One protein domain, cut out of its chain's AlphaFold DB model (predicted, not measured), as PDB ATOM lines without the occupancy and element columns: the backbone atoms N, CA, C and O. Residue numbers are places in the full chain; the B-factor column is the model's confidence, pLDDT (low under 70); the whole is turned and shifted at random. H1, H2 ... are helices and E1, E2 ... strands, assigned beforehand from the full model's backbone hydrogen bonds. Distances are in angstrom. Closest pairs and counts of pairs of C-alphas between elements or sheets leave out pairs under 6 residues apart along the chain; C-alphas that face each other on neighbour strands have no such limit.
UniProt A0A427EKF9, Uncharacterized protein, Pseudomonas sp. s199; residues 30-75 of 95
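What this domain is: This is residues 30 to 75 of the 95 residues of an uncharacterized protein of Pseudomonas sp. s199 (UniProt A0A427EKF9). Little regular structure: a small antiparallel ribbon of two strands, E1 and E2, with one short helix, H1, near the Ala 65 end of E2, and long loops and ends that reach away from the ribbon, the whole compact and rounded. The long loop of residues 51 to 64 folds back, and its residues 58 to 59 pair antiparallel with 65 to 66 of E2. The 46 printed residues run E1, H1, E2, mixed in class, with 12 in named elements; the radius of gyration of the C-alphas is 9.6 A, the spans 26 by 24 by 19 A.

How they stand to each other: E1, residues 41 to 44, and E2, residues 65 to 68, are antiparallel at 145 degrees; N 42 and O 67, 2.9 A apart, are within hydrogen-bond range. H1, residues 47 to 50, comes closest to E2 at the C-alphas of Pro 47 and Ala 65, 6.1 A. H1 is too short for an O i to N i+4 pair; its one O i to N i+3 pair is within range.

Where its parts are: E1 begins at C-alpha 41 (176.520, 242.939, 180.656) and spans 10.0 A; H1 spans 5.4 A; E2 spans 9.9 A, ending at C-alpha 68 (173.042, 245.810, 179.410).

The domain as a whole: The farthest C-alphas, Thr 61 and Gly 75, are 27.5 A apart. The printed part has no cut. The link E1 to H1 is tight, H1 to E2 long. Residues 74 to 75 have pLDDT under 70.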
ATOM      1  N   GLU A  30     178.743 248.914 190.609       90.56
ATOM      2  CA  GLU A  30     178.919 249.918 191.659       90.56
ATOM      3  C   GLU A  30     180.302 249.865 192.326       90.56
ATOM      4  O   GLU A  30     180.764 250.879 192.847       90.56
ATOM      5  N   TYR A  31     180.959 248.702 192.312       90.12
ATOM      6  CA  TYR A  31     182.259 248.474 192.950       90.12
ATOM      7  C   TYR A  31     183.406 248.291 191.952       90.12
ATOM      8  O   TYR A  31     184.568 248.289 192.351       90.12
ATOM      9  N   ILE A  32     183.095 248.151 190.660       87.50
ATOM     10  CA  ILE A  32     184.083 247.957 189.592       87.50
ATOM     11  C   ILE A  32     184.625 249.311 189.088       87.50
ATOM     12  O   ILE A  32     185.708 249.373 188.518       87.50
ATOM     13  N   GLY A  33     183.926 250.426 189.328       76.88
ATOM     14  CA  GLY A  33     184.381 251.752 188.899       76.88
ATOM     15  C   GLY A  33     184.357 251.918 187.372       76.88
ATOM     16  O   GLY A  33     183.433 251.463 186.706       76.88
ATOM     17  N   ASN A  34     185.374 252.573 186.800       78.88
ATOM     18  CA  ASN A  34     185.379 253.006 185.391       78.88
ATOM     19  C   ASN A  34     185.869 251.937 184.388       78.88
ATOM     20  O   ASN A  34     186.339 252.287 183.307       78.88
ATOM     21  N   HIS A  35     185.810 250.648 184.733       86.31
ATOM     22  CA  HIS A  35     186.290 249.567 183.855       86.31
ATOM     23  C   HIS A  35     185.227 249.023 182.888       86.31
ATOM     24  O   HIS A  35     185.587 248.357 181.921       86.31
ATOM     25  N   CYS A  36     183.943 249.308 183.121       92.69
ATOM     26  CA  CYS A  36     182.855 248.857 182.253       92.69
ATOM     27  C   CYS A  36     182.559 249.873 181.150       92.69
ATOM     28  O   CYS A  36     182.560 251.082 181.392       92.69
ATOM     29  N   GLN A  37     182.223 249.390 179.956       93.19
ATOM     30  CA  GLN A  37     181.798 250.238 178.841       93.19
ATOM     31  C   GLN A  37     180.313 250.048 178.519       93.19
ATOM     32  O   GLN A  37     179.680 249.055 178.884       93.19
ATOM     33  N   ALA A  38     179.749 251.024 177.809       94.31
ATOM     34  CA  ALA A  38     178.396 250.934 177.278       94.31
ATOM     35  C   ALA A  38     178.226 249.644 176.456       94.31
ATOM     36  O   ALA A  38     179.023 249.370 175.560       94.31
ATOM     37  N   GLY A  39     177.173 248.882 176.742       95.00
ATOM     38  CA  GLY A  39     176.835 247.658 176.019       95.00
ATOM     39  C   GLY A  39     177.345 246.373 176.669       95.00
ATOM     40  O   GLY A  39     176.910 245.295 176.261       95.00
ATOM     41  N   ASP A  40     178.213 246.459 177.680       96.12
ATOM     42  CA  ASP A  40     178.598 245.289 178.472       96.12
ATOM     43  C   ASP A  40     177.430 244.800 179.335       96.12
ATOM     44  O   ASP A  40     176.572 245.575 179.761       96.12
ATOM     45  N   THR A  41     177.416 243.505 179.643       96.31
ATOM     46  CA  THR A  41     176.520 242.939 180.656       96.31
ATOM     47  C   THR A  41     177.104 243.183 182.040       96.31
ATOM     48  O   THR A  41     178.251 242.824 182.298       96.31
ATOM     49  N   ILE A  42     176.315 243.761 182.937       96.00
ATOM     50  CA  ILE A  42     176.713 244.071 184.314       96.00
ATOM     51  C   ILE A  42     175.759 243.434 185.320       96.00
ATOM     52  O   ILE A  42     174.599 243.172 185.001       96.00
ATOM     53  N   ALA A  43     176.234 243.277 186.556       96.12
ATOM     54  CA  ALA A  43     175.400 243.050 187.729       96.12
ATOM     55  C   ALA A  43     175.233 244.363 188.512       96.12
ATOM     56  O   ALA A  43     176.201 245.097 188.691       96.12
ATOM     57  N   THR A  44     174.031 244.671 189.002       94.00
ATOM     58  CA  THR A  44     173.767 245.894 189.782       94.00
ATOM     59  C   THR A  44     172.645 245.709 190.799       94.00
ATOM     60  O   THR A  44     171.686 244.973 190.571       94.00
ATOM     61  N   LYS A  45     172.725 246.422 191.923       95.25
ATOM     62  CA  LYS A  45     171.623 246.578 192.886       95.25
ATOM     63  C   LYS A  45     170.664 247.703 192.528       95.25
ATOM     64  O   LYS A  45     169.598 247.821 193.128       95.25
ATOM     65  N   HIS A  46     171.031 248.537 191.564       93.06
ATOM     66  CA  HIS A  46     170.304 249.743 191.213       93.06
ATOM     67  C   HIS A  46     170.033 249.815 189.704       93.06
ATOM     68  O   HIS A  46     170.537 250.717 189.030       93.06
ATOM     69  N   PRO A  47     169.209 248.905 189.150       93.62
ATOM     70  CA  PRO A  47     169.005 248.803 187.707       93.62
ATOM     71  C   PRO A  47     168.564 250.118 187.054       93.62
ATOM     72  O   PRO A  47     169.010 250.425 185.957       93.62
ATOM     73  N   ALA A  48     167.780 250.945 187.755       91.00
ATOM     74  CA  ALA A  48     167.343 252.256 187.273       91.00
ATOM     75  C   ALA A  48     168.493 253.206 186.883       91.00
ATOM     76  O   ALA A  48     168.306 254.077 186.038       91.00
ATOM     77  N   TYR A  49     169.675 253.053 187.486       89.94
ATOM     78  CA  TYR A  49     170.801 253.955 187.247       89.94
ATOM     79  C   TYR A  49     171.787 253.451 186.203       89.94
ATOM     80  O   TYR A  49     172.568 254.256 185.701       89.94
ATOM     81  N   PHE A  50     171.776 252.155 185.896       92.75
ATOM     82  CA  PHE A  50     172.803 251.539 185.059       92.75
ATOM     83  C   PHE A  50     172.225 250.802 183.845       92.75
ATOM     84  O   PHE A  50     172.855 250.824 182.788       92.75
ATOM     85  N   CYS A  51     171.045 250.188 183.957       94.06
ATOM     86  CA  CYS A  51     170.488 249.313 182.928       94.06
ATOM     87  C   CYS A  51     169.846 250.072 181.768       94.06
ATOM     88  O   CYS A  51     169.114 251.044 181.956       94.06
ATOM     89  N   ASP A  52     170.057 249.565 180.556       93.50
ATOM     90  CA  ASP A  52     169.276 249.944 179.387       93.50
ATOM     91  C   ASP A  52     167.992 249.110 179.325       93.50
ATOM     92  O   ASP A  52     168.013 247.940 178.947       93.50
ATOM     93  N   PHE A  53     166.859 249.723 179.667       92.00
ATOM     94  CA  PHE A  53     165.549 249.063 179.652       92.00
ATOM     95  C   PHE A  53     164.968 248.831 178.248       92.00
ATOM     96  O   PHE A  53     163.882 248.269 178.130       92.00
ATOM     97  N   ASN A  54     165.677 249.213 177.177       92.69
ATOM     98  CA  ASN A  54     165.370 248.708 175.832       92.69
ATOM     99  C   ASN A  54     165.833 247.251 175.643       92.69
ATOM    100  O   ASN A  54     165.467 246.617 174.654       92.69
ATOM    101  N   HIS A  55     166.619 246.723 176.586       92.88
ATOM    102  CA  HIS A  55     167.059 245.335 176.645       92.88
ATOM    103  C   HIS A  55     166.435 244.615 177.845       92.88
ATOM    104  O   HIS A  55     165.964 245.229 178.804       92.88
ATOM    105  N   THR A  56     166.432 243.282 177.796       93.69
ATOM    106  CA  THR A  56     165.944 242.457 178.903       93.69
ATOM    107  C   THR A  56     166.786 242.675 180.158       93.69
ATOM    108  O   THR A  56     168.015 242.688 180.110       93.69
ATOM    109  N   VAL A  57     166.100 242.788 181.294       95.75
ATOM    110  CA  VAL A  57     166.696 242.807 182.631       95.75
ATOM    111  C   VAL A  57     166.285 241.527 183.347       95.75
ATOM    112  O   VAL A  57     165.099 241.210 183.412       95.75
ATOM    113  N   ALA A  58     167.257 240.796 183.885       96.44
ATOM    114  CA  ALA A  58     167.018 239.594 184.679       96.44
ATOM    115  C   ALA A  58     167.388 239.847 186.142       96.44
ATOM    116  O   ALA A  58     168.390 240.496 186.412       96.44
ATOM    117  N   PHE A  59     166.619 239.315 187.090       94.56
ATOM    118  CA  PHE A  59     166.950 239.382 188.517       94.56
ATOM    119  C   PHE A  59     167.479 238.036 189.008       94.56
ATOM    120  O   PHE A  59     166.971 236.986 188.618       94.56
ATOM    121  N   ASN A  60     168.493 238.066 189.871       87.62
ATOM    122  CA  ASN A  60     169.043 236.876 190.517       87.62
ATOM    123  C   ASN A  60     168.588 236.750 191.986       87.62
ATOM    124  O   ASN A  60     167.989 237.660 192.562       87.62
ATOM    125  N   THR A  61     168.907 235.616 192.615       91.56
ATOM    126  CA  THR A  61     168.555 235.316 194.016       91.56
ATOM    127  C   THR A  61     169.277 236.194 195.035       91.56
ATOM    128  O   THR A  61     168.845 236.284 196.181       91.56
ATOM    129  N   PHE A  62     170.332 236.895 194.621       88.06
ATOM    130  CA  PHE A  62     171.010 237.876 195.454       88.06
ATOM    131  C   PHE A  62     170.291 239.220 195.470       88.06
ATOM    132  O   PHE A  62     170.811 240.125 196.103       88.06
ATOM    133  N   ASN A  63     169.119 239.379 194.834       89.00
ATOM    134  CA  ASN A  63     168.423 240.659 194.655       89.00
ATOM    135  C   ASN A  63     169.283 241.671 193.875       89.00
ATOM    136  O   ASN A  63     169.397 242.830 194.269       89.00
ATOM    137  N   SER A  64     169.968 241.204 192.833       93.44
ATOM    138  CA  SER A  64     170.689 242.033 191.867       93.44
ATOM    139  C   SER A  64     170.099 241.820 190.478       93.44
ATOM    140  O   SER A  64     169.635 240.727 190.146       93.44
ATOM    141  N   ALA A  65     170.134 242.863 189.661       96.38
ATOM    142  CA  ALA A  65     169.788 242.813 188.254       96.38
ATOM    143  C   ALA A  65     171.029 242.508 187.404       96.38
ATOM    144  O   ALA A  65     172.103 243.047 187.665       96.38
ATOM    145  N   MET A  66     170.856 241.683 186.376       96.50
ATOM    146  CA  MET A  66     171.773 241.482 185.258       96.50
ATOM    147  C   MET A  66     171.184 242.179 184.030       96.50
ATOM    148  O   MET A  66     170.033 241.914 183.669       96.50
ATOM    149  N   CYS A  67     171.933 243.093 183.413       96.12
ATOM    150  CA  CYS A  67     171.426 243.916 182.313       96.12
ATOM    151  C   CYS A  67     172.539 244.493 181.432       96.12
ATOM    152  O   CYS A  67     173.711 244.483 181.805       96.12
ATOM    153  N   ILE A  68     172.149 245.037 180.277       96.81
ATOM    154  CA  ILE A  68     173.042 245.810 179.410       96.81
ATOM    155  C   ILE A  68     173.319 247.173 180.046       96.81
ATOM    156  O   ILE A  68     172.391 247.909 180.387       96.81
ATOM    157  N   TYR A  69     174.599 247.512 180.193       95.31
ATOM    158  CA  TYR A  69     175.041 248.768 180.776       95.31
ATOM    159  C   TYR A  69     174.850 249.932 179.801       95.31
ATOM    160  O   TYR A  69     175.301 249.895 178.656       95.31
ATOM    161  N   THR A  70     174.244 251.019 180.273       92.75
ATOM    162  CA  THR A  70     174.073 252.255 179.492       92.75
ATOM    163  C   THR A  70     175.380 253.022 179.257       92.75
ATOM    164  O   THR A  70     175.397 253.964 178.465       92.75
ATOM    165  N   GLY A  71     176.471 252.653 179.945       88.62
ATOM    166  CA  GLY A  71     177.767 253.339 179.880       88.62
ATOM    167  C   GLY A  71     177.876 254.587 180.753       88.62
ATOM    168  O   GLY A  71     178.907 255.253 180.744       88.62
ATOM    169  N   LYS A  72     176.819 254.931 181.493       80.19
ATOM    170  CA  LYS A  72     176.802 256.041 182.447       80.19
ATOM    171  C   LYS A  72     175.948 255.670 183.645       80.19
ATOM    172  O   LYS A  72     174.946 254.980 183.508       80.19
ATOM    173  N   GLN A  73     176.320 256.155 184.819       70.81
ATOM    174  CA  GLN A  73     175.392 256.177 185.939       70.81
ATOM    175  C   GLN A  73     174.406 257.333 185.725       70.81
ATOM    176  O   GLN A  73     174.826 258.459 185.451       70.81
ATOM    177  N   ALA A  74     173.099 257.079 185.815       63.66
ATOM    178  CA  ALA A  74     172.106 258.145 185.726       63.66
ATOM    179  C   ALA A  74     172.352 259.196 186.827       63.66
ATOM    180  O   ALA A  74     172.483 258.864 188.008       63.66
ATOM    181  N   GLY A  75     172.420 260.470 186.427       55.19
ATOM    182  CA  GLY A  75     172.840 261.587 187.282       55.19
ATOM    183  C   GLY A  75     171.911 261.909 188.457       55.19
ATOM    184  O   GLY A  75     172.269 262.728 189.294       55.19
TER     185      GLY A  75